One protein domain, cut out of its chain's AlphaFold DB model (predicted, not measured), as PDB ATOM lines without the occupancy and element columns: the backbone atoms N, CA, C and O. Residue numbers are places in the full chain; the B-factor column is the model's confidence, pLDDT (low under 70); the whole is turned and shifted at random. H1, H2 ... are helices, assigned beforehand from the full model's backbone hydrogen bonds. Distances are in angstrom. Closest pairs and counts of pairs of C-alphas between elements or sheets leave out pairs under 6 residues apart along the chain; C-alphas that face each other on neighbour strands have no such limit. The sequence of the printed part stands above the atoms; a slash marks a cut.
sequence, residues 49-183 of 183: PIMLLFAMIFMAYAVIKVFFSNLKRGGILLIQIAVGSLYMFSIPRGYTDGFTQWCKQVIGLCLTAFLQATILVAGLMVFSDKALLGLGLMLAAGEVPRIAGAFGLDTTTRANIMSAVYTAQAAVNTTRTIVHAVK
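AT A GLANCE: This is residues 49 to 183 of the 183 residues of an uncharacterized protein of Clostridium sp. ATCC BAA-442 (UniProt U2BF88). The longest helix, H1, pairs with H2 in a long helical hairpin, and H3 folds back along part of both to make an up-and-down bundle of three, each helix running against the one before it. H4 follows on beside H2, and then residues 161 to 183, mostly in H5, stick out from this body as a free arm. The printed part has 135 residues with five named helices, H1 to H5 in chain order, and no named strand; the class is all helix. It is only just extended, close to loose, with a radius of gyration of the C-alphas of 21.7 A, and flat, spanning 66 by 58 by 19 A.

IN THESE COORDINATES: H1, residues 49 to 88, begins with C-alpha 49 at (149.731, 205.032, 133.965) and is 58.2 A long from first to last C-alpha. H2, residues 97 to 127, is 45.1 A long. H3 is residues 131 to 141 and H4 residues 144 to 150. H5, residues 159 to 181, is 32.8 A long and ends with C-alpha 181 at (153.038, 173.221, 182.122).

HOW THE PARTS SIT: H2 is the hub. It touches H1 at a shallow tilt of 18 degrees, opposite ways, the closest C-alphas being those of Tyr 87 and Phe 99, 5.2 A apart. With residues 115 to 127 alone it touches H3, its partner in a second hairpin, closest at the C-alphas of Phe 127 and Gly 134, 4.1 A. With residues 112 to 116 alone it touches H4, closest at the C-alphas of Gln 116 and Val 144, 5.8 A. H1 touches H3 with residues 55 to 66 alone, the same way, closest at the C-alphas of Ala 62 and Leu 139, 5.8 A. H4 and H5 are only just apart, at 8.1 A. Every O i to N i+4 pair is within hydrogen-bond range in H2, H3, H4 and H5, and 34 of 36 in H1.

THE WHOLE: The C-alphas of Pro 49 and Arg 93 are the two farthest apart, 66.9 A. The printed part has no cut and no long link. Its mean pLDDT is 73.6, with residues 149 to 183 among those under 70.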
ATOM      1  N   PRO A  49     149.442 205.987 135.041       65.25
ATOM      2  CA  PRO A  49     149.731 205.032 133.965       65.25
ATOM      3  C   PRO A  49     150.382 203.731 134.462       65.25
ATOM      4  O   PRO A  49     150.173 202.665 133.887       65.25
ATOM      5  N   ILE A  50     151.096 203.780 135.590       72.12
ATOM      6  CA  ILE A  50     151.694 202.603 136.238       72.12
ATOM      7  C   ILE A  50     150.611 201.620 136.712       72.12
ATOM      8  O   ILE A  50     150.738 200.410 136.533       72.12
ATOM      9  N   MET A  51     149.515 202.124 137.284       67.44
ATOM     10  CA  MET A  51     148.419 201.290 137.786       67.44
ATOM     11  C   MET A  51     147.651 200.617 136.641       67.44
ATOM     12  O   MET A  51     147.254 199.460 136.766       67.44
ATOM     13  N   LEU A  52     147.497 201.313 135.512       69.62
ATOM     14  CA  LEU A  52     146.906 200.766 134.289       69.62
ATOM     15  C   LEU A  52     147.754 199.641 133.692       69.62
ATOM     16  O   LEU A  52     147.218 198.599 133.315       69.62
ATOM     17  N   LEU A  53     149.078 199.816 133.679       75.44
ATOM     18  CA  LEU A  53     150.012 198.790 133.224       75.44
ATOM     19  C   LEU A  53     149.921 197.524 134.094       75.44
ATOM     20  O   LEU A  53     149.772 196.422 133.565       75.44
ATOM     21  N   PHE A  54     149.918 197.665 135.425       78.25
ATOM     22  CA  PHE A  54     149.722 196.523 136.328       78.25
ATOM     23  C   PHE A  54     148.352 195.859 136.145       78.25
ATOM     24  O   PHE A  54     148.277 194.633 136.090       78.25
ATOM     25  N   ALA A  55     147.276 196.639 136.011       75.06
ATOM     26  CA  ALA A  55     145.931 196.113 135.791       75.06
ATOM     27  C   ALA A  55     145.835 195.278 134.504       75.06
ATOM     28  O   ALA A  55     145.278 194.180 134.524       75.06
ATOM     29  N   MET A  56     146.428 195.751 133.405       77.44
ATOM     30  CA  MET A  56     146.467 195.027 132.133       77.44
ATOM     31  C   MET A  56     147.233 193.704 132.254       77.44
ATOM     32  O   MET A  56     146.743 192.662 131.814       77.44
ATOM     33  N   ILE A  57     148.407 193.721 132.895       84.44
ATOM     34  CA  ILE A  57     149.226 192.517 133.100       84.44
ATOM     35  C   ILE A  57     148.475 191.493 133.963       84.44
ATOM     36  O   ILE A  57     148.415 190.313 133.608       84.44
ATOM     37  N   PHE A  58     147.864 191.925 135.072       79.88
ATOM     38  CA  PHE A  58     147.105 191.033 135.952       79.88
ATOM     39  C   PHE A  58     145.850 190.468 135.286       79.88
ATOM     40  O   PHE A  58     145.553 189.286 135.466       79.88
ATOM     41  N   MET A  59     145.145 191.271 134.487       80.25
ATOM     42  CA  MET A  59     144.005 190.803 133.703       80.25
ATOM     43  C   MET A  59     144.436 189.722 132.706       80.25
ATOM     44  O   MET A  59     143.864 188.630 132.696       80.25
ATOM     45  N   ALA A  60     145.471 189.995 131.902       81.88
ATOM     46  CA  ALA A  60     145.985 189.044 130.921       81.88
ATOM     47  C   ALA A  60     146.425 187.735 131.594       81.88
ATOM     48  O   ALA A  60     146.053 186.647 131.149       81.88
ATOM     49  N   TYR A  61     147.140 187.830 132.720       88.25
ATOM     50  CA  TYR A  61     147.530 186.672 133.520       88.25
ATOM     51  C   TYR A  61     146.319 185.862 134.003       88.25
ATOM     52  O   TYR A  61     146.298 184.641 133.842       88.25
ATOM     53  N   ALA A  62     145.307 186.516 134.579       81.44
ATOM     54  CA  ALA A  62     144.136 185.834 135.124       81.44
ATOM     55  C   ALA A  62     143.348 185.094 134.033       81.44
ATOM     56  O   ALA A  62     142.994 183.927 134.216       81.44
ATOM     57  N   VAL A  63     143.142 185.729 132.875       82.56
ATOM     58  CA  VAL A  63     142.435 185.127 131.735       82.56
ATOM     59  C   VAL A  63     143.204 183.927 131.186       82.56
ATOM     60  O   VAL A  63     142.633 182.842 131.072       82.56
ATOM     61  N   ILE A  64     144.506 184.079 130.914       87.12
ATOM     62  CA  ILE A  64     145.347 182.993 130.389       87.12
ATOM     63  C   ILE A  64     145.386 181.821 131.379       87.12
ATOM     64  O   ILE A  64     145.158 180.670 130.997       87.12
ATOM     65  N   LYS A  65     145.611 182.093 132.670       85.25
ATOM     66  CA  LYS A  65     145.663 181.065 133.719       85.25
ATOM     67  C   LYS A  65     144.350 180.285 133.813       85.25
ATOM     68  O   LYS A  65     144.369 179.052 133.862       85.25
ATOM     69  N   VAL A  66     143.212 180.981 133.851       82.12
ATOM     70  CA  VAL A  66     141.889 180.347 133.953       82.12
ATOM     71  C   VAL A  66     141.562 179.558 132.684       82.12
ATOM     72  O   VAL A  66     141.069 178.435 132.793       82.12
ATOM     73  N   PHE A  67     141.910 180.078 131.506       83.38
ATOM     74  CA  PHE A  67     141.725 179.395 130.226       83.38
ATOM     75  C   PHE A  67     142.478 178.057 130.164       83.38
ATOM     76  O   PHE A  67     141.869 177.014 129.917       83.38
ATOM     77  N   PHE A  68     143.774 178.041 130.486       82.56
ATOM     78  CA  PHE A  68     144.558 176.799 130.497       82.56
ATOM     79  C   PHE A  68     144.115 175.819 131.591       82.56
ATOM     80  O   PHE A  68     144.103 174.607 131.368       82.56
ATOM     81  N   SER A  69     143.701 176.319 132.760       82.44
ATOM     82  CA  SER A  69     143.102 175.483 133.809       82.44
ATOM     83  C   SER A  69     141.825 174.791 133.314       82.44
ATOM     84  O   SER A  69     141.638 173.597 133.562       82.44
ATOM     85  N   ASN A  70     140.982 175.505 132.560       82.94
ATOM     86  CA  ASN A  70     139.762 174.956 131.969       82.94
ATOM     87  C   ASN A  70     140.056 173.929 130.866       82.94
ATOM     88  O   ASN A  70     139.419 172.880 130.858       82.94
ATOM     89  N   LEU A  71     141.056 174.152 130.001       86.00
ATOM     90  CA  LEU A  71     141.467 173.159 128.992       86.00
ATOM     91  C   LEU A  71     141.989 171.868 129.629       86.00
ATOM     92  O   LEU A  71     141.578 170.770 129.249       86.00
ATOM     93  N   LYS A  72     142.850 171.988 130.647       82.81
ATOM     94  CA  LYS A  72     143.385 170.828 131.371       82.81
ATOM     95  C   LYS A  72     142.266 170.000 132.015       82.81
ATOM     96  O   LYS A  72     142.290 168.774 131.942       82.81
ATOM     97  N   ARG A  73     141.272 170.654 132.623       81.75
ATOM     98  CA  ARG A  73     140.097 169.985 133.216       81.75
ATOM     99  C   ARG A  73     139.155 169.412 132.168       81.75
ATOM    100  O   ARG A  73     138.643 168.317 132.371       81.75
ATOM    101  N   GLY A  74     138.960 170.117 131.054       82.25
ATOM    102  CA  GLY A  74     138.173 169.642 129.918       82.25
ATOM    103  C   GLY A  74     138.719 168.324 129.367       82.25
ATOM    104  O   GLY A  74     137.952 167.398 129.132       82.25
ATOM    105  N   GLY A  75     140.046 168.184 129.278       85.25
ATOM    106  CA  GLY A  75     140.684 166.912 128.921       85.25
ATOM    107  C   GLY A  75     140.380 165.775 129.907       85.25
ATOM    108  O   GLY A  75     140.047 164.668 129.488       85.25
ATOM    109  N   ILE A  76     140.423 166.049 131.218       86.50
ATOM    110  CA  ILE A  76     140.076 165.062 132.260       86.50
ATOM    111  C   ILE A  76     138.601 164.651 132.156       86.50
ATOM    112  O   ILE A  76     138.287 163.471 132.304       86.50
ATOM    113  N   LEU A  77     137.704 165.597 131.863       86.12
ATOM    114  CA  LEU A  77     136.281 165.322 131.669       86.12
ATOM    115  C   LEU A  77     136.051 164.349 130.503       86.12
ATOM    116  O   LEU A  77     135.320 163.377 130.664       86.12
ATOM    117  N   LEU A  78     136.705 164.558 129.357       85.94
ATOM    118  CA  LEU A  78     136.565 163.670 128.196       85.94
ATOM    119  C   LEU A  78     136.996 162.233 128.515       85.94
ATOM    120  O   LEU A  78     136.289 161.283 128.177       85.94
ATOM    121  N   ILE A  79     138.111 162.073 129.232       87.31
ATOM    122  CA  ILE A  79     138.570 160.759 129.698       87.31
ATOM    123  C   ILE A  79     137.562 160.160 130.688       87.31
ATOM    124  O   ILE A  79     137.234 158.980 130.583       87.31
ATOM    125  N   GLN A  80     137.023 160.952 131.620       84.75
ATOM    126  CA  GLN A  80     136.008 160.478 132.564       84.75
ATOM    127  C   GLN A  80     134.735 159.996 131.873       84.75
ATOM    128  O   GLN A  80     134.166 159.004 132.317       84.75
ATOM    129  N   ILE A  81     134.282 160.637 130.795       84.94
ATOM    130  CA  ILE A  81     133.127 160.149 130.030       84.94
ATOM    131  C   ILE A  81     133.453 158.808 129.354       84.94
ATOM    132  O   ILE A  81     132.637 157.886 129.402       84.94
ATOM    133  N   ALA A  82     134.665 158.653 128.810       84.50
ATOM    134  CA  ALA A  82     135.110 157.389 128.228       84.50
ATOM    135  C   ALA A  82     135.166 156.258 129.275       84.50
ATOM    136  O   ALA A  82     134.615 155.181 129.050       84.50
ATOM    137  N   VAL A  83     135.743 156.509 130.455       84.56
ATOM    138  CA  VAL A  83     135.805 155.532 131.561       84.56
ATOM    139  C   VAL A  83     134.413 155.266 132.157       84.56
ATOM    140  O   VAL A  83     134.095 154.134 132.509       84.56
ATOM    141  N   GLY A  84     133.548 156.280 132.209       81.00
ATOM    142  CA  GLY A  84     132.152 156.183 132.639       81.00
ATOM    143  C   GLY A  84     131.325 155.193 131.836       81.00
ATOM    144  O   GLY A  84     130.544 154.425 132.399       81.00
ATOM    145  N   SER A  85     131.555 155.159 130.522       78.50
ATOM    146  CA  SER A  85     130.876 154.215 129.633       78.50
ATOM    147  C   SER A  85     131.161 152.748 129.998       78.50
ATOM    148  O   SER A  85     130.290 151.897 129.837       78.50
ATOM    149  N   LEU A  86     132.324 152.450 130.598       82.12
ATOM    150  CA  LEU A  86     132.667 151.106 131.074       82.12
ATOM    151  C   LEU A  86     131.882 150.714 132.337       82.12
ATOM    152  O   LEU A  86     131.500 149.552 132.492       82.12
ATOM    153  N   TYR A  87     131.571 151.674 133.217       79.38
ATOM    154  CA  TYR A  87     130.725 151.427 134.390       79.38
ATOM    155  C   TYR A  87     129.266 151.140 134.012       79.38
ATOM    156  O   TYR A  87     128.590 150.405 134.729       79.38
ATOM    157  N   MET A  88     128.789 151.621 132.858       74.31
ATOM    158  CA  MET A  88     127.433 151.335 132.368       74.31
ATOM    159  C   MET A  88     127.218 149.841 132.075       74.31
ATOM    160  O   MET A  88     126.140 149.312 132.339       74.31
ATOM    161  N   PHE A  89     128.257 149.120 131.642       78.25
ATOM    162  CA  PHE A  89     128.203 147.661 131.471       78.25
ATOM    163  C   PHE A  89     128.146 146.883 132.794       78.25
ATOM    164  O   PHE A  89     127.838 145.690 132.801       78.25
ATOM    165  N   SER A  90     128.426 147.544 133.920       73.69
ATOM    166  CA  SER A  90     128.400 146.948 135.262       73.69
ATOM    167  C   SER A  90     127.014 147.047 135.921       73.69
ATOM    168  O   SER A  90     126.709 146.263 136.822       73.69
ATOM    169  N   ILE A  91     126.141 147.933 135.416       80.44
ATOM    170  CA  ILE A  91     124.778 148.159 135.925       80.44
ATOM    171  C   ILE A  91     123.888 146.912 135.782       80.44
ATOM    172  O   ILE A  91     123.284 146.517 136.781       80.44
ATOM    173  N   PRO A  92     123.828 146.215 134.624       77.19
ATOM    174  CA  PRO A  92     122.987 145.021 134.481       77.19
ATOM    175  C   PRO A  92     123.435 143.848 135.365       77.19
ATOM    176  O   PRO A  92     122.662 142.925 135.594       77.19
ATOM    177  N   ARG A  93     124.682 143.875 135.861       75.38
ATOM    178  CA  ARG A  93     125.250 142.861 136.766       75.38
ATOM    179  C   ARG A  93     125.043 143.189 138.250       75.38
ATOM    180  O   ARG A  93     125.526 142.441 139.092       75.38
ATOM    181  N   GLY A  94     124.359 144.289 138.573       76.69
ATOM    182  CA  GLY A  94     124.086 144.711 139.952       76.69
ATOM    183  C   GLY A  94     125.225 145.475 140.640       76.69
ATOM    184  O   GLY A  94     125.074 145.858 141.795       76.69
ATOM    185  N   TYR A  95     126.339 145.753 139.951       75.31
ATOM    186  CA  TYR A  95     127.455 146.539 140.490       75.31
ATOM    187  C   TYR A  95     127.272 148.024 140.147       75.31
ATOM    188  O   TYR A  95     127.795 148.520 139.147       75.31
ATOM    189  N   THR A  96     126.495 148.738 140.962       80.50
ATOM    190  CA  THR A  96     126.139 150.152 140.733       80.50
ATOM    191  C   THR A  96     127.091 151.152 141.391       80.50
ATOM    192  O   THR A  96     127.139 152.302 140.956       80.50
ATOM    193  N   ASP A  97     127.895 150.731 142.372       78.12
ATOM    194  CA  ASP A  97     128.752 151.629 143.162       78.12
ATOM    195  C   ASP A  97     129.728 152.445 142.301       78.12
ATOM    196  O   ASP A  97     129.827 153.665 142.460       78.12
ATOM    197  N   GLY A  98     130.387 151.805 141.329       79.69
ATOM    198  CA  GLY A  98     131.308 152.484 140.409       79.69
ATOM    199  C   GLY A  98     130.611 153.514 139.513       79.69
ATOM    200  O   GLY A  98     131.128 154.610 139.301       79.69
ATOM    201  N   PHE A  99     129.390 153.214 139.057       81.00
ATOM    202  CA  PHE A  99     128.581 154.141 138.263       81.00
ATOM    203  C   PHE A  99     128.099 155.334 139.099       81.00
ATOM    204  O   PHE A  99     128.201 156.483 138.671       81.00
ATOM    205  N   THR A 100     127.628 155.094 140.325       81.94
ATOM    206  CA  THR A 100     127.214 156.166 141.239       81.94
ATOM    207  C   THR A 100     128.388 157.068 141.627       81.94
ATOM    208  O   THR A 100     128.221 158.287 141.712       81.94
ATOM    209  N   GLN A 101     129.581 156.505 141.840       81.31
ATOM    210  CA  GLN A 101     130.793 157.277 142.113       81.31
ATOM    211  C   GLN A 101     131.213 158.118 140.900       81.31
ATOM    212  O   GLN A 101     131.521 159.300 141.054       81.31
ATOM    213  N   TRP A 102     131.151 157.541 139.698       85.50
ATOM    214  CA  TRP A 102     131.409 158.247 138.445       85.50
ATOM    215  C   TRP A 102     130.464 159.440 138.246       85.50
ATOM    216  O   TRP A 102     130.933 160.555 138.018       85.50
ATOM    217  N   CYS A 103     129.151 159.258 138.435       83.75
ATOM    218  CA  CYS A 103     128.176 160.348 138.332       83.75
ATOM    219  C   CYS A 103     128.528 161.529 139.251       83.75
ATOM    220  O   CYS A 103     128.467 162.686 138.834       83.75
ATOM    221  N   LYS A 104     128.939 161.254 140.496       83.12
ATOM    222  CA  LYS A 104     129.343 162.297 141.456       83.12
ATOM    223  C   LYS A 104     130.589 163.058 140.993       83.12
ATOM    224  O   LYS A 104     130.635 164.280 141.127       83.12
ATOM    225  N   GLN A 105     131.572 162.358 140.426       83.56
ATOM    226  CA  GLN A 105     132.799 162.973 139.915       83.56
ATOM    227  C   GLN A 105     132.529 163.869 138.702       83.56
ATOM    228  O   GLN A 105     132.993 165.009 138.675       83.56
ATOM    229  N   VAL A 106     131.718 163.406 137.744       85.75
ATOM    230  CA  VAL A 106     131.337 164.202 136.566       85.75
ATOM    231  C   VAL A 106     130.604 165.474 136.988       85.75
ATOM    232  O   VAL A 106     130.970 166.566 136.556       85.75
ATOM    233  N   ILE A 107     129.615 165.356 137.879       84.88
ATOM    234  CA  ILE A 107     128.850 166.509 138.370       84.88
ATOM    235  C   ILE A 107     129.774 167.523 139.049       84.88
ATOM    236  O   ILE A 107     129.719 168.709 138.729       84.88
ATOM    237  N   GLY A 108     130.654 167.087 139.952       83.81
ATOM    238  CA  GLY A 108     131.519 168.028 140.656       83.81
ATOM    239  C   GLY A 108     132.581 168.671 139.754       83.81
ATOM    240  O   GLY A 108     132.860 169.864 139.910       83.81
ATOM    241  N   LEU A 109     133.130 167.949 138.769       84.88
ATOM    242  CA  LEU A 109     134.048 168.528 137.778       84.88
ATOM    243  C   LEU A 109     133.355 169.613 136.943       84.88
ATOM    244  O   LEU A 109     133.903 170.710 136.796       84.88
ATOM    245  N   CYS A 110     132.139 169.341 136.462       85.00
ATOM    246  CA  CYS A 110     131.330 170.302 135.712       85.00
ATOM    247  C   CYS A 110     130.982 171.536 136.550       85.00
ATOM    248  O   CYS A 110     131.171 172.660 136.090       85.00
ATOM    249  N   LEU A 111     130.523 171.342 137.790       85.56
ATOM    250  CA  LEU A 111     130.162 172.444 138.686       85.56
ATOM    251  C   LEU A 111     131.369 173.319 139.032       85.56
ATOM    252  O   LEU A 111     131.261 174.543 139.040       85.56
ATOM    253  N   THR A 112     132.536 172.716 139.261       85.06
ATOM    254  CA  THR A 112     133.763 173.468 139.555       85.06
ATOM    255  C   THR A 112     134.202 174.307 138.358       85.06
ATOM    256  O   THR A 112     134.557 175.474 138.521       85.06
ATOM    257  N   ALA A 113     134.169 173.731 137.153       84.81
ATOM    258  CA  ALA A 113     134.511 174.447 135.927       84.81
ATOM    259  C   ALA A 113     133.513 175.578 135.632       84.81
ATOM    260  O   ALA A 113     133.922 176.681 135.266       84.81
ATOM    261  N   PHE A 114     132.220 175.330 135.854       86.94
ATOM    262  CA  PHE A 114     131.172 176.334 135.717       86.94
ATOM    263  C   PHE A 114     131.401 177.511 136.669       86.94
ATOM    264  O   PHE A 114     131.515 178.642 136.209       86.94
ATOM    265  N   LEU A 115     131.576 177.254 137.970       87.19
ATOM    266  CA  LEU A 115     131.825 178.306 138.963       87.19
ATOM    267  C   LEU A 115     133.089 179.116 138.651       87.19
ATOM    268  O   LEU A 115     133.075 180.343 138.748       87.19
ATOM    269  N   GLN A 116     134.166 178.448 138.232       87.19
ATOM    270  CA  GLN A 116     135.403 179.109 137.818       87.19
ATOM    271  C   GLN A 116     135.171 180.053 136.621       87.19
ATOM    272  O   GLN A 116     135.673 181.177 136.621       87.19
ATOM    273  N   ALA A 117     134.395 179.631 135.617       85.31
ATOM    274  CA  ALA A 117     134.062 180.462 134.461       85.31
ATOM    275  C   ALA A 117     133.119 181.621 134.827       85.31
ATOM    276  O   ALA A 117     133.355 182.754 134.416       85.31
ATOM    277  N   THR A 118     132.090 181.370 135.641       88.81
ATOM    278  CA  THR A 118     131.141 182.398 136.088       88.81
ATOM    279  C   THR A 118     131.836 183.505 136.874       88.81
ATOM    280  O   THR A 118     131.579 184.680 136.621       88.81
ATOM    281  N   ILE A 119     132.752 183.161 137.784       87.31
ATOM    282  CA  ILE A 119     133.492 184.148 138.586       87.31
ATOM    283  C   ILE A 119     134.450 184.966 137.704       87.31
ATOM    284  O   ILE A 119     134.564 186.175 137.894       87.31
ATOM    285  N   LEU A 120     135.077 184.354 136.690       87.12
ATOM    286  CA  LEU A 120     135.888 185.091 135.712       87.12
ATOM    287  C   LEU A 120     135.039 186.092 134.911       87.12
ATOM    288  O   LEU A 120     135.438 187.245 134.758       87.12
ATOM    289  N   VAL A 121     133.872 185.668 134.415       84.69
ATOM    290  CA  VAL A 121     132.962 186.529 133.638       84.69
ATOM    291  C   VAL A 121     132.410 187.662 134.501       84.69
ATOM    292  O   VAL A 121     132.398 188.810 134.063       84.69
ATOM    293  N   ALA A 122     132.035 187.377 135.749       85.06
ATOM    294  CA  ALA A 122     131.655 188.408 136.708       85.06
ATOM    295  C   ALA A 122     132.807 189.398 136.957       85.06
ATOM    296  O   ALA A 122     132.576 190.599 137.059       85.06
ATOM    297  N   GLY A 123     134.056 188.917 136.986       82.88
ATOM    298  CA  GLY A 123     135.241 189.759 137.134       82.88
ATOM    299  C   GLY A 123     135.435 190.693 135.945       82.88
ATOM    300  O   GLY A 123     135.685 191.876 136.147       82.88
ATOM    301  N   LEU A 124     135.232 190.191 134.722       81.12
ATOM    302  CA  LEU A 124     135.253 190.988 133.488       81.12
ATOM    303  C   LEU A 124     134.147 192.052 133.454       81.12
ATOM    304  O   LEU A 124     134.407 193.171 133.026       81.12
ATOM    305  N   MET A 125     132.938 191.732 133.925       82.00
ATOM    306  CA  MET A 125     131.828 192.693 133.984       82.00
ATOM    307  C   MET A 125     132.054 193.781 135.039       82.00
ATOM    308  O   MET A 125     131.790 194.946 134.785       82.00
ATOM    309  N   VAL A 126     132.567 193.427 136.220       79.44
ATOM    310  CA  VAL A 126     132.833 194.400 137.299       79.44
ATOM    311  C   VAL A 126     134.062 195.261 136.997       79.44
ATOM    312  O   VAL A 126     134.197 196.363 137.529       79.44
ATOM    313  N   PHE A 127     134.952 194.788 136.127       74.12
ATOM    314  CA  PHE A 127     136.167 195.500 135.764       74.12
ATOM    315  C   PHE A 127     135.905 196.836 135.046       74.12
ATOM    316  O   PHE A 127     136.692 197.762 135.224       74.12
ATOM    317  N   SER A 128     134.796 196.976 134.307       67.00
ATOM    318  CA  SER A 128     134.449 198.239 133.637       67.00
ATOM    319  C   SER A 128     134.091 199.365 134.609       67.00
ATOM    320  O   SER A 128     134.391 200.515 134.314       67.00
ATOM    321  N   ASP A 129     133.500 199.045 135.765       68.44
ATOM    322  CA  ASP A 129     133.067 200.047 136.753       68.44
ATOM    323  C   ASP A 129     134.051 200.188 137.923       68.44
ATOM    324  O   ASP A 129     134.262 201.276 138.461       68.44
ATOM    325  N   LYS A 130     134.641 199.069 138.362       73.19
ATOM    326  CA  LYS A 130     135.561 198.987 139.503       73.19
ATOM    327  C   LYS A 130     136.701 198.031 139.172       73.19
ATOM    328  O   LYS A 130     136.736 196.903 139.669       73.19
ATOM    329  N   ALA A 131     137.671 198.492 138.387       67.00
ATOM    330  CA  ALA A 131     138.782 197.660 137.922       67.00
ATOM    331  C   ALA A 131     139.528 196.908 139.034       67.00
ATOM    332  O   ALA A 131     139.812 195.726 138.870       67.00
ATOM    333  N   LEU A 132     139.801 197.529 140.191       74.19
ATOM    334  CA  LEU A 132     140.489 196.840 141.298       74.19
ATOM    335  C   LEU A 132     139.681 195.653 141.850       74.19
ATOM    336  O   LEU A 132     140.240 194.602 142.160       74.19
ATOM    337  N   LEU A 133     138.362 195.817 141.962       75.69
ATOM    338  CA  LEU A 133     137.467 194.783 142.481       75.69
ATOM    339  C   LEU A 133     137.242 193.686 141.428       75.69
ATOM    340  O   LEU A 133     137.242 192.505 141.771       75.69
ATOM    341  N   GLY A 134     137.159 194.065 140.147       75.81
ATOM    342  CA  GLY A 134     137.147 193.137 139.014       75.81
ATOM    343  C   GLY A 134     138.412 192.275 138.948       75.81
ATOM    344  O   GLY A 134     138.311 191.054 138.845       75.81
ATOM    345  N   LEU A 135     139.598 192.874 139.121       78.06
ATOM    346  CA  LEU A 135     140.878 192.149 139.184       78.06
ATOM    347  C   LEU A 135     140.920 191.153 140.345       78.06
ATOM    348  O   LEU A 135     141.334 190.008 140.160       78.06
ATOM    349  N   GLY A 136     140.456 191.558 141.530       79.56
ATOM    350  CA  GLY A 136     140.357 190.665 142.687       79.56
ATOM    351  C   GLY A 136     139.464 189.453 142.410       79.56
ATOM    352  O   GLY A 136     139.835 188.323 142.731       79.56
ATOM    353  N   LEU A 137     138.327 189.665 141.743       81.31
ATOM    354  CA  LEU A 137     137.394 188.596 141.391       81.31
ATOM    355  C   LEU A 137     137.976 187.638 140.337       81.31
ATOM    356  O   LEU A 137     137.865 186.420 140.471       81.31
ATOM    357  N   MET A 138     138.663 188.173 139.325       82.56
ATOM    358  CA  MET A 138     139.354 187.376 138.306       82.56
ATOM    359  C   MET A 138     140.457 186.493 138.897       82.56
ATOM    360  O   MET A 138     140.608 185.338 138.498       82.56
ATOM    361  N   LEU A 139     141.222 187.012 139.862       82.62
ATOM    362  CA  LEU A 139     142.254 186.238 140.555       82.62
ATOM    363  C   LEU A 139     141.637 185.170 141.469       82.62
ATOM    364  O   LEU A 139     142.122 184.036 141.493       82.62
ATOM    365  N   ALA A 140     140.532 185.492 142.151       80.38
ATOM    366  CA  ALA A 140     139.792 184.554 142.995       80.38
ATOM    367  C   ALA A 140     139.195 183.376 142.204       80.38
ATOM    368  O   ALA A 140     139.149 182.258 142.721       80.38
ATOM    369  N   ALA A 141     138.818 183.581 140.935       79.06
ATOM    370  CA  ALA A 141     138.365 182.503 140.049       79.06
ATOM    371  C   ALA A 141     139.380 181.343 139.973       79.06
ATOM    372  O   ALA A 141     138.997 180.179 139.859       79.06
ATOM    373  N   GLY A 142     140.678 181.639 140.095       80.56
ATOM    374  CA  GLY A 142     141.744 180.638 140.089       80.56
ATOM    375  C   GLY A 142     141.790 179.723 141.321       80.56
ATOM    376  O   GLY A 142     142.347 178.631 141.225       80.56
ATOM    377  N   GLU A 143     141.199 180.125 142.450       80.81
ATOM    378  CA  GLU A 143     141.193 179.353 143.704       80.81
ATOM    379  C   GLU A 143     139.920 178.511 143.888       80.81
ATOM    380  O   GLU A 143     139.902 177.587 144.706       80.81
ATOM    381  N   VAL A 144     138.880 178.758 143.080       80.81
ATOM    382  CA  VAL A 144     137.615 177.994 143.078       80.81
ATOM    383  C   VAL A 144     137.861 176.483 143.044       80.81
ATOM    384  O   VAL A 144     137.263 175.760 143.841       80.81
ATOM    385  N   PRO A 145     138.792 175.967 142.226       77.69
ATOM    386  CA  PRO A 145     139.101 174.550 142.251       77.69
ATOM    387  C   PRO A 145     139.741 173.995 143.507       77.69
ATOM    388  O   PRO A 145     139.510 172.837 143.841       77.69
ATOM    389  N   ARG A 146     140.605 174.782 144.155       76.44
ATOM    390  CA  ARG A 146     141.285 174.376 145.386       76.44
ATOM    391  C   ARG A 146     140.243 174.206 146.488       76.44
ATOM    392  O   ARG A 146     140.259 173.218 147.214       76.44
ATOM    393  N   ILE A 147     139.309 175.150 146.548       72.94
ATOM    394  CA  ILE A 147     138.188 175.160 147.483       72.94
ATOM    395  C   ILE A 147     137.241 173.991 147.175       72.94
ATOM    396  O   ILE A 147     136.970 173.178 148.052       72.94
ATOM    397  N   ALA A 148     136.811 173.825 145.923       70.56
ATOM    398  CA  ALA A 148     135.934 172.720 145.526       70.56
ATOM    399  C   ALA A 148     136.560 171.331 145.769       70.56
ATOM    400  O   ALA A 148     135.855 170.391 146.133       70.56
ATOM    401  N   GLY A 149     137.887 171.208 145.639       65.50
ATOM    402  CA  GLY A 149     138.626 169.999 146.008       65.50
ATOM    403  C   GLY A 149     138.568 169.692 147.509       65.50
ATOM    404  O   GLY A 149     138.367 168.543 147.888       65.50
ATOM    405  N   ALA A 150     138.662 170.711 148.369       63.41
ATOM    406  CA  ALA A 150     138.590 170.551 149.825       63.41
ATOM    407  C   ALA A 150     137.167 170.263 150.350       63.41
ATOM    408  O   ALA A 150     137.010 169.600 151.376       63.41
ATOM    409  N   PHE A 151     136.127 170.737 149.653       54.31
ATOM    410  CA  PHE A 151     134.726 170.647 150.096       54.31
ATOM    411  C   PHE A 151     133.949 169.411 149.605       54.31
ATOM    412  O   PHE A 151     132.753 169.311 149.871       54.31
ATOM    413  N   GLY A 152     134.604 168.416 148.992       51.47
ATOM    414  CA  GLY A 152     134.007 167.076 148.855       51.47
ATOM    415  C   GLY A 152     133.793 166.552 147.437       51.47
ATOM    416  O   GLY A 152     132.807 165.862 147.182       51.47
ATOM    417  N   LEU A 153     134.725 166.817 146.523       48.28
ATOM    418  CA  LEU A 153     134.792 166.097 145.247       48.28
ATOM    419  C   LEU A 153     135.466 164.717 145.355       48.28
ATOM    420  O   LEU A 153     135.276 163.873 144.479       48.28
ATOM    421  N   ASP A 154     136.188 164.453 146.446       46.88
ATOM    422  CA  ASP A 154     136.584 163.100 146.819       46.88
ATOM    423  C   ASP A 154     135.421 162.419 147.535       46.88
ATOM    424  O   ASP A 154     134.983 162.816 148.615       46.88
ATOM    425  N   THR A 155     134.927 161.334 146.949       46.78
ATOM    426  CA  THR A 155     133.788 160.548 147.450       46.78
ATOM    427  C   THR A 155     134.112 159.787 148.746       46.78
ATOM    428  O   THR A 155     133.359 158.914 149.174       46.78
ATOM    429  N   THR A 156     135.233 160.106 149.386       44.47
ATOM    430  CA  THR A 156     135.650 159.619 150.690       44.47
ATOM    431  C   THR A 156     135.349 160.683 151.739       44.47
ATOM    432  O   THR A 156     136.243 161.359 152.248       44.47
ATOM    433  N   THR A 157     134.093 160.779 152.168       46.38
ATOM    434  CA  THR A 157     133.695 161.567 153.351       46.38
ATOM    435  C   THR A 157     134.445 161.138 154.635       46.38
ATOM    436  O   THR A 157     134.318 161.778 155.671       46.38
ATOM    437  N   ARG A 158     135.286 160.089 154.594       46.88
ATOM    438  CA  ARG A 158     136.166 159.673 155.699       46.88
ATOM    439  C   ARG A 158     137.563 160.312 155.722       46.88
ATOM    440  O   ARG A 158     138.180 160.297 156.781       46.88
ATOM    441  N   ALA A 159     138.058 160.905 154.633       43.94
ATOM    442  CA  ALA A 159     139.401 161.504 154.631       43.94
ATOM    443  C   ALA A 159     139.438 162.885 155.317       43.94
ATOM    444  O   ALA A 159     140.381 163.173 156.052       43.94
ATOM    445  N   ASN A 160     138.380 163.700 155.178       46.53
ATOM    446  CA  ASN A 160     138.327 165.031 155.804       46.53
ATOM    447  C   ASN A 160     137.961 164.999 157.305       46.53
ATOM    448  O   ASN A 160     138.301 165.908 158.057       46.53
ATOM    449  N   ILE A 161     137.324 163.922 157.788       48.62
ATOM    450  CA  ILE A 161     137.182 163.723 159.238       48.62
ATOM    451  C   ILE A 161     138.565 163.514 159.853       48.62
ATOM    452  O   ILE A 161     138.838 164.075 160.904       48.62
ATOM    453  N   MET A 162     139.477 162.791 159.193       43.12
ATOM    454  CA  MET A 162     140.826 162.606 159.730       43.12
ATOM    455  C   MET A 162     141.613 163.919 159.797       43.12
ATOM    456  O   MET A 162     142.234 164.162 160.820       43.12
ATOM    457  N   SER A 163     141.562 164.807 158.800       47.38
ATOM    458  CA  SER A 163     142.249 166.114 158.868       47.38
ATOM    459  C   SER A 163     141.628 167.081 159.882       47.38
ATOM    460  O   SER A 163     142.357 167.818 160.552       47.38
ATOM    461  N   ALA A 164     140.303 167.049 160.059       50.41
ATOM    462  CA  ALA A 164     139.632 167.776 161.136       50.41
ATOM    463  C   ALA A 164     139.997 167.199 162.516       50.41
ATOM    464  O   ALA A 164     140.277 167.953 163.445       50.41
ATOM    465  N   VAL A 165     140.083 165.870 162.635       51.34
ATOM    466  CA  VAL A 165     140.513 165.174 163.853       51.34
ATOM    467  C   VAL A 165     141.992 165.426 164.132       51.34
ATOM    468  O   VAL A 165     142.296 165.719 165.270       51.34
ATOM    469  N   TYR A 166     142.905 165.438 163.157       49.06
ATOM    470  CA  TYR A 166     144.324 165.766 163.380       49.06
ATOM    471  C   TYR A 166     144.523 167.220 163.824       49.06
ATOM    472  O   TYR A 166     145.332 167.480 164.712       49.06
ATOM    473  N   THR A 167     143.747 168.158 163.275       57.16
ATOM    474  CA  THR A 167     143.770 169.564 163.717       57.16
ATOM    475  C   THR A 167     143.182 169.707 165.126       57.16
ATOM    476  O   THR A 167     143.760 170.386 165.974       57.16
ATOM    477  N   ALA A 168     142.091 168.997 165.427       54.62
ATOM    478  CA  ALA A 168     141.516 168.945 166.769       54.62
ATOM    479  C   ALA A 168     142.435 168.222 167.774       54.62
ATOM    480  O   ALA A 168     142.559 168.665 168.909       54.62
ATOM    481  N   GLN A 169     143.136 167.158 167.374       53.56
ATOM    482  CA  GLN A 169     144.069 166.403 168.214       53.56
ATOM    483  C   GLN A 169     145.316 167.235 168.514       53.56
ATOM    484  O   GLN A 169     145.782 167.238 169.649       53.56
ATOM    485  N   ALA A 170     145.834 167.978 167.528       58.50
ATOM    486  CA  ALA A 170     146.926 168.925 167.728       58.50
ATOM    487  C   ALA A 170     146.511 170.046 168.689       58.50
ATOM    488  O   ALA A 170     147.253 170.355 169.620       58.50
ATOM    489  N   ALA A 171     145.301 170.595 168.540       56.38
ATOM    490  CA  ALA A 171     144.771 171.594 169.464       56.38
ATOM    491  C   ALA A 171     144.584 171.030 170.887       56.38
ATOM    492  O   ALA A 171     145.004 171.652 171.863       56.38
ATOM    493  N   VAL A 172     144.029 169.821 171.024       59.69
ATOM    494  CA  VAL A 172     143.830 169.143 172.317       59.69
ATOM    495  C   VAL A 172     145.161 168.791 172.985       59.69
ATOM    496  O   VAL A 172     145.316 169.019 174.185       59.69
ATOM    497  N   ASN A 173     146.143 168.286 172.239       64.31
ATOM    498  CA  ASN A 173     147.465 167.965 172.775       64.31
ATOM    499  C   ASN A 173     148.225 169.232 173.182       64.31
ATOM    500  O   ASN A 173     148.813 169.257 174.258       64.31
ATOM    501  N   THR A 174     148.139 170.310 172.398       63.34
ATOM    502  CA  THR A 174     148.734 171.608 172.760       63.34
ATOM    503  C   THR A 174     148.083 172.173 174.025       63.34
ATOM    504  O   THR A 174     148.776 172.630 174.928       63.34
ATOM    505  N   THR A 175     146.757 172.054 174.150       60.44
ATOM    506  CA  THR A 175     146.015 172.511 175.336       60.44
ATOM    507  C   THR A 175     146.388 171.698 176.578       60.44
ATOM    508  O   THR A 175     146.609 172.270 177.642       60.44
ATOM    509  N   ARG A 176     146.534 170.372 176.460       58.44
ATOM    510  CA  ARG A 176     146.995 169.518 177.567       58.44
ATOM    511  C   ARG A 176     148.428 169.826 177.986       58.44
ATOM    512  O   ARG A 176     148.676 169.906 179.183       58.44
ATOM    513  N   THR A 177     149.346 170.037 177.045       63.06
ATOM    514  CA  THR A 177     150.733 170.414 177.364       63.06
ATOM    515  C   THR A 177     150.790 171.755 178.089       63.06
ATOM    516  O   THR A 177     151.507 171.873 179.073       63.06
ATOM    517  N   ILE A 178     149.986 172.738 177.673       61.84
ATOM    518  CA  ILE A 178     149.904 174.035 178.359       61.84
ATOM    519  C   ILE A 178     149.323 173.870 179.770       61.84
ATOM    520  O   ILE A 178     149.883 174.390 180.725       61.84
ATOM    521  N   VAL A 179     148.245 173.100 179.935       64.12
ATOM    522  CA  VAL A 179     147.628 172.871 181.254       64.12
ATOM    523  C   VAL A 179     148.550 172.093 182.200       64.12
ATOM    524  O   VAL A 179     148.562 172.378 183.392       64.12
ATOM    525  N   HIS A 180     149.344 171.145 181.696       56.06
ATOM    526  CA  HIS A 180     150.370 170.458 182.488       56.06
ATOM    527  C   HIS A 180     151.600 171.328 182.775       56.06
ATOM    528  O   HIS A 180     152.241 171.113 183.792       56.06
ATOM    529  N   ALA A 181     151.929 172.291 181.911       56.31
ATOM    530  CA  ALA A 181     153.038 173.221 182.122       56.31
ATOM    531  C   ALA A 181     152.692 174.381 183.073       56.31
ATOM    532  O   ALA A 181     153.593 175.035 183.587       56.31
ATOM    533  N   VAL A 182     151.402 174.658 183.289       52.00
ATOM    534  CA  VAL A 182     150.900 175.732 184.170       52.00
ATOM    535  C   VAL A 182     150.550 175.218 185.580       52.00
ATOM    536  O   VAL A 182     150.221 176.012 186.460       52.00
ATOM    537  N   LYS A 183     150.632 173.905 185.820       45.97
ATOM    538  CA  LYS A 183     150.392 173.270 187.123       45.97
ATOM    539  C   LYS A 183     151.705 172.936 187.817       45.97
ATOM    540  O   LYS A 183     151.742 173.091 189.056       45.97
TER     541      LYS A 183